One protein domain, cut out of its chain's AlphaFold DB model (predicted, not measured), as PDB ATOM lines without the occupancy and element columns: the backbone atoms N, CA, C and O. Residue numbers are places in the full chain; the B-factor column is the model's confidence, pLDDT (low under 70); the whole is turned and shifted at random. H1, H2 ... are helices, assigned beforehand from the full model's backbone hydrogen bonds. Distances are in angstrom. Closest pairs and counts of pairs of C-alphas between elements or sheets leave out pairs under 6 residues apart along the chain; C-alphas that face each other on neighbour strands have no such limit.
ATOM      1  N   ARG A  29      -0.175 -17.855  13.983       85.81
ATOM      2  CA  ARG A  29      -0.526 -16.425  13.946       85.81
ATOM      3  C   ARG A  29       0.091 -15.665  15.119       85.81
ATOM      4  O   ARG A  29      -0.153 -16.007  16.274       85.81
ATOM      5  N   VAL A  30       0.753 -14.538  14.840       85.81
ATOM      6  CA  VAL A  30       1.344 -13.642  15.863       85.81
ATOM      7  C   VAL A  30       0.321 -13.212  16.921       85.81
ATOM      8  O   VAL A  30       0.623 -13.213  18.112       85.81
ATOM      9  N   LYS A  31      -0.921 -12.909  16.512       85.19
ATOM     10  CA  LYS A  31      -2.014 -12.570  17.444       85.19
ATOM     11  C   LYS A  31      -2.310 -13.704  18.435       85.19
ATOM     12  O   LYS A  31      -2.608 -13.438  19.592       85.19
ATOM     13  N   LEU A  32      -2.202 -14.956  17.991       84.69
ATOM     14  CA  LEU A  32      -2.450 -16.126  18.828       84.69
ATOM     15  C   LEU A  32      -1.283 -16.382  19.789       84.69
ATOM     16  O   LEU A  32      -1.528 -16.638  20.961       84.69
ATOM     17  N   ARG A  33      -0.033 -16.182  19.346       88.50
ATOM     18  CA  ARG A  33       1.153 -16.226  20.226       88.50
ATOM     19  C   ARG A  33       1.059 -15.220  21.374       88.50
ATOM     20  O   ARG A  33       1.283 -15.578  22.525       88.50
ATOM     21  N   ARG A  34       0.661 -13.975  21.076       88.50
ATOM     22  CA  ARG A  34       0.447 -12.933  22.099       88.50
ATOM     23  C   ARG A  34      -0.642 -13.322  23.096       88.50
ATOM     24  O   ARG A  34      -0.474 -13.106  24.292       88.50
ATOM     25  N   ARG A  35      -1.730 -13.924  22.608       88.50
ATOM     26  CA  ARG A  35      -2.831 -14.383  23.458       88.50
ATOM     27  C   ARG A  35      -2.418 -15.522  24.382       88.50
ATOM     28  O   ARG A  35      -2.729 -15.469  25.563       88.50
ATOM     29  N   VAL A  36      -1.682 -16.508  23.876       88.94
ATOM     30  CA  VAL A  36      -1.158 -17.614  24.695       88.94
ATOM     31  C   VAL A  36      -0.184 -17.091  25.746       88.94
ATOM     32  O   VAL A  36      -0.269 -17.498  26.897       88.94
ATOM     33  N   ALA A  37       0.674 -16.125  25.407       91.00
ATOM     34  CA  ALA A  37       1.530 -15.483  26.402       91.00
ATOM     35  C   ALA A  37       0.712 -14.784  27.506       91.00
ATOM     36  O   ALA A  37       1.027 -14.911  28.685       91.00
ATOM     37  N   GLY A  38      -0.366 -14.077  27.147       89.94
ATOM     38  CA  GLY A  38      -1.301 -13.496  28.119       89.94
ATOM     39  C   GLY A  38      -1.977 -14.550  29.001       89.94
ATOM     40  O   GLY A  38      -2.048 -14.377  30.213       89.94
ATOM     41  N   PHE A  39      -2.394 -15.667  28.405       87.94
ATOM     42  CA  PHE A  39      -2.980 -16.805  29.111       87.94
ATOM     43  C   PHE A  39      -2.016 -17.418  30.132       87.94
ATOM     44  O   PHE A  39      -2.370 -17.535  31.302       87.94
ATOM     45  N   VAL A  40      -0.787 -17.755  29.724       89.88
ATOM     46  CA  VAL A  40       0.220 -18.352  30.620       89.88
ATOM     47  C   VAL A  40       0.603 -17.379  31.735       89.88
ATOM     48  O   VAL A  40       0.673 -17.786  32.890       89.88
ATOM     49  N   ARG A  41       0.767 -16.081  31.437       90.56
ATOM     50  CA  ARG A  41       0.984 -15.061  32.480       90.56
ATOM     51  C   ARG A  41      -0.165 -15.010  33.483       90.56
ATOM     52  O   ARG A  41       0.087 -15.006  34.681       90.56
ATOM     53  N   GLY A  42      -1.408 -15.046  33.008       88.50
ATOM     54  CA  GLY A  42      -2.585 -15.052  33.878       88.50
ATOM     55  C   GLY A  42      -2.671 -16.290  34.774       88.50
ATOM     56  O   GLY A  42      -3.080 -16.172  35.927       88.50
ATOM     57  N   LEU A  43      -2.237 -17.457  34.286       88.12
ATOM     58  CA  LEU A  43      -2.130 -18.675  35.097       88.12
ATOM     59  C   LEU A  43      -1.057 -18.548  36.185       88.12
ATOM     60  O   LEU A  43      -1.288 -18.929  37.329       88.12
ATOM     61  N   LEU A  44       0.103 -17.991  35.835       87.44
ATOM     62  CA  LEU A  44       1.230 -17.824  36.756       87.44
ATOM     63  C   LEU A  44       1.032 -16.675  37.757       87.44
ATOM     64  O   LEU A  44       1.700 -16.644  38.784       87.44
ATOM     65  N   ALA A  45       0.090 -15.764  37.503       86.06
ATOM     66  CA  ALA A  45      -0.221 -14.637  38.382       86.06
ATOM     67  C   ALA A  45      -0.909 -15.037  39.706       86.06
ATOM     68  O   ALA A  45      -1.238 -14.162  40.504       86.06
ATOM     69  N   GLY A  46      -1.145 -16.332  39.951       79.94
ATOM     70  CA  GLY A  46      -1.718 -16.820  41.209       79.94
ATOM     71  C   GLY A  46      -3.197 -16.472  41.386       79.94
ATOM     72  O   GLY A  46      -3.658 -16.282  42.510       79.94
ATOM     73  N   GLN A  47      -3.944 -16.356  40.284       76.88
ATOM     74  CA  GLN A  47      -5.358 -15.998  40.342       76.88
ATOM     75  C   GLN A  47      -6.183 -17.103  41.030       76.88
ATOM     76  O   GLN A  47      -6.039 -18.272  40.663       76.88
ATOM     77  N   PRO A  48      -7.106 -16.762  41.953       72.12
ATOM     78  CA  PRO A  48      -7.935 -17.746  42.660       72.12
ATOM     79  C   PRO A  48      -8.788 -18.602  41.718       72.12
ATOM     80  O   PRO A  48      -9.093 -19.754  42.014       72.12
ATOM     81  N   GLN A  49      -9.179 -18.029  40.574       75.50
ATOM     82  CA  GLN A  49      -9.912 -18.724  39.528       75.50
ATOM     83  C   GLN A  49      -9.425 -18.279  38.146       75.50
ATOM     84  O   GLN A  49      -9.743 -17.192  37.658       75.50
ATOM     85  N   ALA A  50      -8.686 -19.165  37.487       79.44
ATOM     86  CA  ALA A  50      -8.223 -18.990  36.118       79.44
ATOM     87  C   ALA A  50      -9.329 -19.341  35.103       79.44
ATOM     88  O   ALA A  50      -9.219 -20.300  34.341       79.44
ATOM     89  N   ASN A  51     -10.431 -18.589  35.111       85.44
ATOM     90  CA  ASN A  51     -11.470 -18.728  34.091       85.44
ATOM     91  C   ASN A  51     -11.128 -17.880  32.840       85.44
ATOM     92  O   ASN A  51     -10.285 -16.983  32.877       85.44
ATOM     93  N   CYS A  52     -11.790 -18.156  31.709       84.94
ATOM     94  CA  CYS A  52     -11.538 -17.454  30.440       84.94
ATOM     95  C   CYS A  52     -11.703 -15.931  30.519       84.94
ATOM     96  O   CYS A  52     -11.080 -15.226  29.731       84.94
ATOM     97  N   TRP A  53     -12.556 -15.438  31.419       88.75
ATOM     98  CA  TRP A  53     -12.784 -14.013  31.623       88.75
ATOM     99  C   TRP A  53     -11.609 -13.381  32.368       88.75
ATOM    100  O   TRP A  53     -10.956 -12.502  31.815       88.75
ATOM    101  N   THR A  54     -11.251 -13.907  33.542       88.56
ATOM    102  CA  THR A  54     -10.123 -13.421  34.354       88.56
ATOM    103  C   THR A  54      -8.813 -13.426  33.564       88.56
ATOM    104  O   THR A  54      -7.999 -12.507  33.652       88.56
ATOM    105  N   LEU A  55      -8.597 -14.460  32.747       89.19
ATOM    106  CA  LEU A  55      -7.399 -14.563  31.916       89.19
ATOM    107  C   LEU A  55      -7.436 -13.607  30.713       89.19
ATOM    108  O   LEU A  55      -6.384 -13.140  30.280       89.19
ATOM    109  N   ALA A  56      -8.620 -13.305  30.173       89.12
ATOM    110  CA  ALA A  56      -8.774 -12.300  29.124       89.12
ATOM    111  C   ALA A  56      -8.526 -10.886  29.668       89.12
ATOM    112  O   ALA A  56      -7.788 -10.129  29.040       89.12
ATOM    113  N   GLU A  57      -9.046 -10.565  30.855       88.69
ATOM    114  CA  GLU A  57      -8.769  -9.301  31.548       88.69
ATOM    115  C   GLU A  57      -7.270  -9.125  31.796       88.69
ATOM    116  O   GLU A  57      -6.698  -8.094  31.448       88.69
ATOM    117  N   HIS A  58      -6.603 -10.166  32.306       85.00
ATOM    118  CA  HIS A  58      -5.157 -10.140  32.518       85.00
ATOM    119  C   HIS A  58      -4.367  -9.962  31.209       85.00
ATOM    120  O   HIS A  58      -3.317  -9.324  31.186       85.00
ATOM    121  N   ALA A  59      -4.869 -10.508  30.100       85.69
ATOM    122  CA  ALA A  59      -4.264 -10.359  28.780       85.69
ATOM    123  C   ALA A  59      -4.589  -9.016  28.090       85.69
ATOM    124  O   ALA A  59      -4.055  -8.761  27.007       85.69
ATOM    125  N   GLY A  60      -5.448  -8.173  28.678       85.88
ATOM    126  CA  GLY A  60      -5.932  -6.929  28.072       85.88
ATOM    127  C   GLY A  60      -6.893  -7.142  26.894       85.88
ATOM    128  O   GLY A  60      -7.057  -6.253  26.058       85.88
ATOM    129  N   ASP A  61      -7.500  -8.325  26.785       87.25
ATOM    130  CA  ASP A  61      -8.508  -8.625  25.771       87.25
ATOM    131  C   ASP A  61      -9.868  -8.024  26.175       87.25
ATOM    132  O   ASP A  61     -10.269  -8.065  27.333       87.25
ATOM    133  N   ALA A  62     -10.633  -7.531  25.195       87.00
ATOM    134  CA  ALA A  62     -11.952  -6.926  25.429       87.00
ATOM    135  C   ALA A  62     -13.047  -7.925  25.869       87.00
ATOM    136  O   ALA A  62     -14.181  -7.529  26.126       87.00
ATOM    137  N   GLY A  63     -12.744  -9.225  25.892       86.81
ATOM    138  CA  GLY A  63     -13.706 -10.255  26.255       86.81
ATOM    139  C   GLY A  63     -13.153 -11.681  26.167       86.81
ATOM    140  O   GLY A  63     -12.096 -11.926  25.571       86.81
ATOM    141  N   PRO A  64     -13.886 -12.661  26.723       88.38
ATOM    142  CA  PRO A  64     -13.423 -14.033  26.919       88.38
ATOM    143  C   PRO A  64     -13.403 -14.853  25.629       88.38
ATOM    144  O   PRO A  64     -12.800 -15.922  25.603       88.38
ATOM    145  N   GLN A  65     -14.043 -14.384  24.548       89.06
ATOM    146  CA  GLN A  65     -14.234 -15.168  23.317       89.06
ATOM    147  C   GLN A  65     -12.894 -15.598  22.729       89.06
ATOM    148  O   GLN A  65     -12.752 -16.664  22.133       89.06
ATOM    149  N   GLY A  66     -11.883 -14.754  22.912       85.12
ATOM    150  CA  GLY A  66     -10.534 -15.055  22.507       85.12
ATOM    151  C   GLY A  66      -9.913 -16.244  23.225       85.12
ATOM    152  O   GLY A  66      -9.274 -17.072  22.573       85.12
ATOM    153  N   MET A  67     -10.115 -16.307  24.539       88.56
ATOM    154  CA  MET A  67      -9.602 -17.361  25.406       88.56
ATOM    155  C   MET A  67     -10.407 -18.650  25.260       88.56
ATOM    156  O   MET A  67      -9.840 -19.732  25.154       88.56
ATOM    157  N   GLN A  68     -11.725 -18.523  25.113       89.19
ATOM    158  CA  GLN A  68     -12.613 -19.643  24.821       89.19
ATOM    159  C   GLN A  68     -12.236 -20.319  23.505       89.19
ATOM    160  O   GLN A  68     -12.113 -21.535  23.477       89.19
ATOM    161  N   ARG A  69     -11.966 -19.549  22.437       85.12
ATOM    162  CA  ARG A  69     -11.506 -20.103  21.152       85.12
ATOM    163  C   ARG A  69     -10.150 -20.795  21.249       85.12
ATOM    164  O   ARG A  69      -9.914 -21.748  20.516       85.12
ATOM    165  N   LEU A  70      -9.256 -20.301  22.108       81.56
ATOM    166  CA  LEU A  70      -7.963 -20.937  22.356       81.56
ATOM    167  C   LEU A  70      -8.160 -22.311  23.009       81.56
ATOM    168  O   LEU A  70      -7.601 -23.291  22.533       81.56
ATOM    169  N   MET A  71      -8.993 -22.388  24.050       77.88
ATOM    170  CA  MET A  71      -9.270 -23.646  24.744       77.88
ATOM    171  C   MET A  71     -10.119 -24.607  23.909       77.88
ATOM    172  O   MET A  71      -9.875 -25.804  23.940       77.88
TER     173      MET A  71
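Overview. This is residues 29 to 71 of the 78 residues of an uncharacterized protein of Kribbella sp. VKM Ac-2568 (UniProt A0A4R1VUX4). One long helix, H1, makes the long axis, and two short helices, H2 and H3, pack on one side of it, each crossing its line and steeply tilted to the other; the link of residues 45 to 51 folds the backbone back from the end of H1 to H2. The short helices meet H1 along its residues 35 to 43, and they also touch each other. The printed part has 43 residues with three named helices, in the order H1, H2, H3, and no named strand; the class is all helix. The whole is compact, with a radius of gyration of the C-alphas of 9.2 A, and elongated in outline, spanning 29 by 17 by 17 A.

Arrangement. Begin with H1, residues 30 to 44, the longest helix. Look at its residues 38 to 43, which alone touch H2, residues 52 to 58; the closest C-alphas are those of Gly 42 and Leu 55, 5.2 A apart. The lines of H1 and H2 are about perpendicular, at 88 degrees. Next look at residues 35 to 39 of H1, which alone touch H3, residues 65 to 71; the closest C-alphas, those of Phe 39 and Met 67, are 7.6 A apart. H1 and H3 are about perpendicular too, at 78 degrees. H2 and H3 touch, and their closest C-alphas are those of Cys 52 and Met 67, 5.4 A apart. They run opposite ways at a steep tilt of 68 degrees, only just short of about perpendicular. The helix packing is mostly crossed, with none of these three pairs at a shallow tilt. In the backbones of H1, H2 and H3 every O i to N i+4 pair is within hydrogen-bond range.

Along the chain. Find C-alpha 30 at (1.344, -13.642, 15.863); from there H1 runs 21.3 A to C-alpha 44 at (1.230, -17.824, 36.756), with z rising along the way. H2 begins at C-alpha 52 and measures 9.9 A to C-alpha 58. H3 also measures 9.9 A, from C-alpha 65 to C-alpha 71 at (-9.270, -23.646, 24.744).

Size, cuts and confidence. The two C-alphas farthest apart are those of Arg 29 and Pro 48, 29.7 A, while the first and last printed C-alphas, of Arg 29 and Met 71, are 15.7 A apart. The link from H1 to H2 has 7 residues and the link from H2 to H3 has 6; both are short. The printed part has no cut. The mean pLDDT of the printed part is 86.0, and no printed residue is under 70.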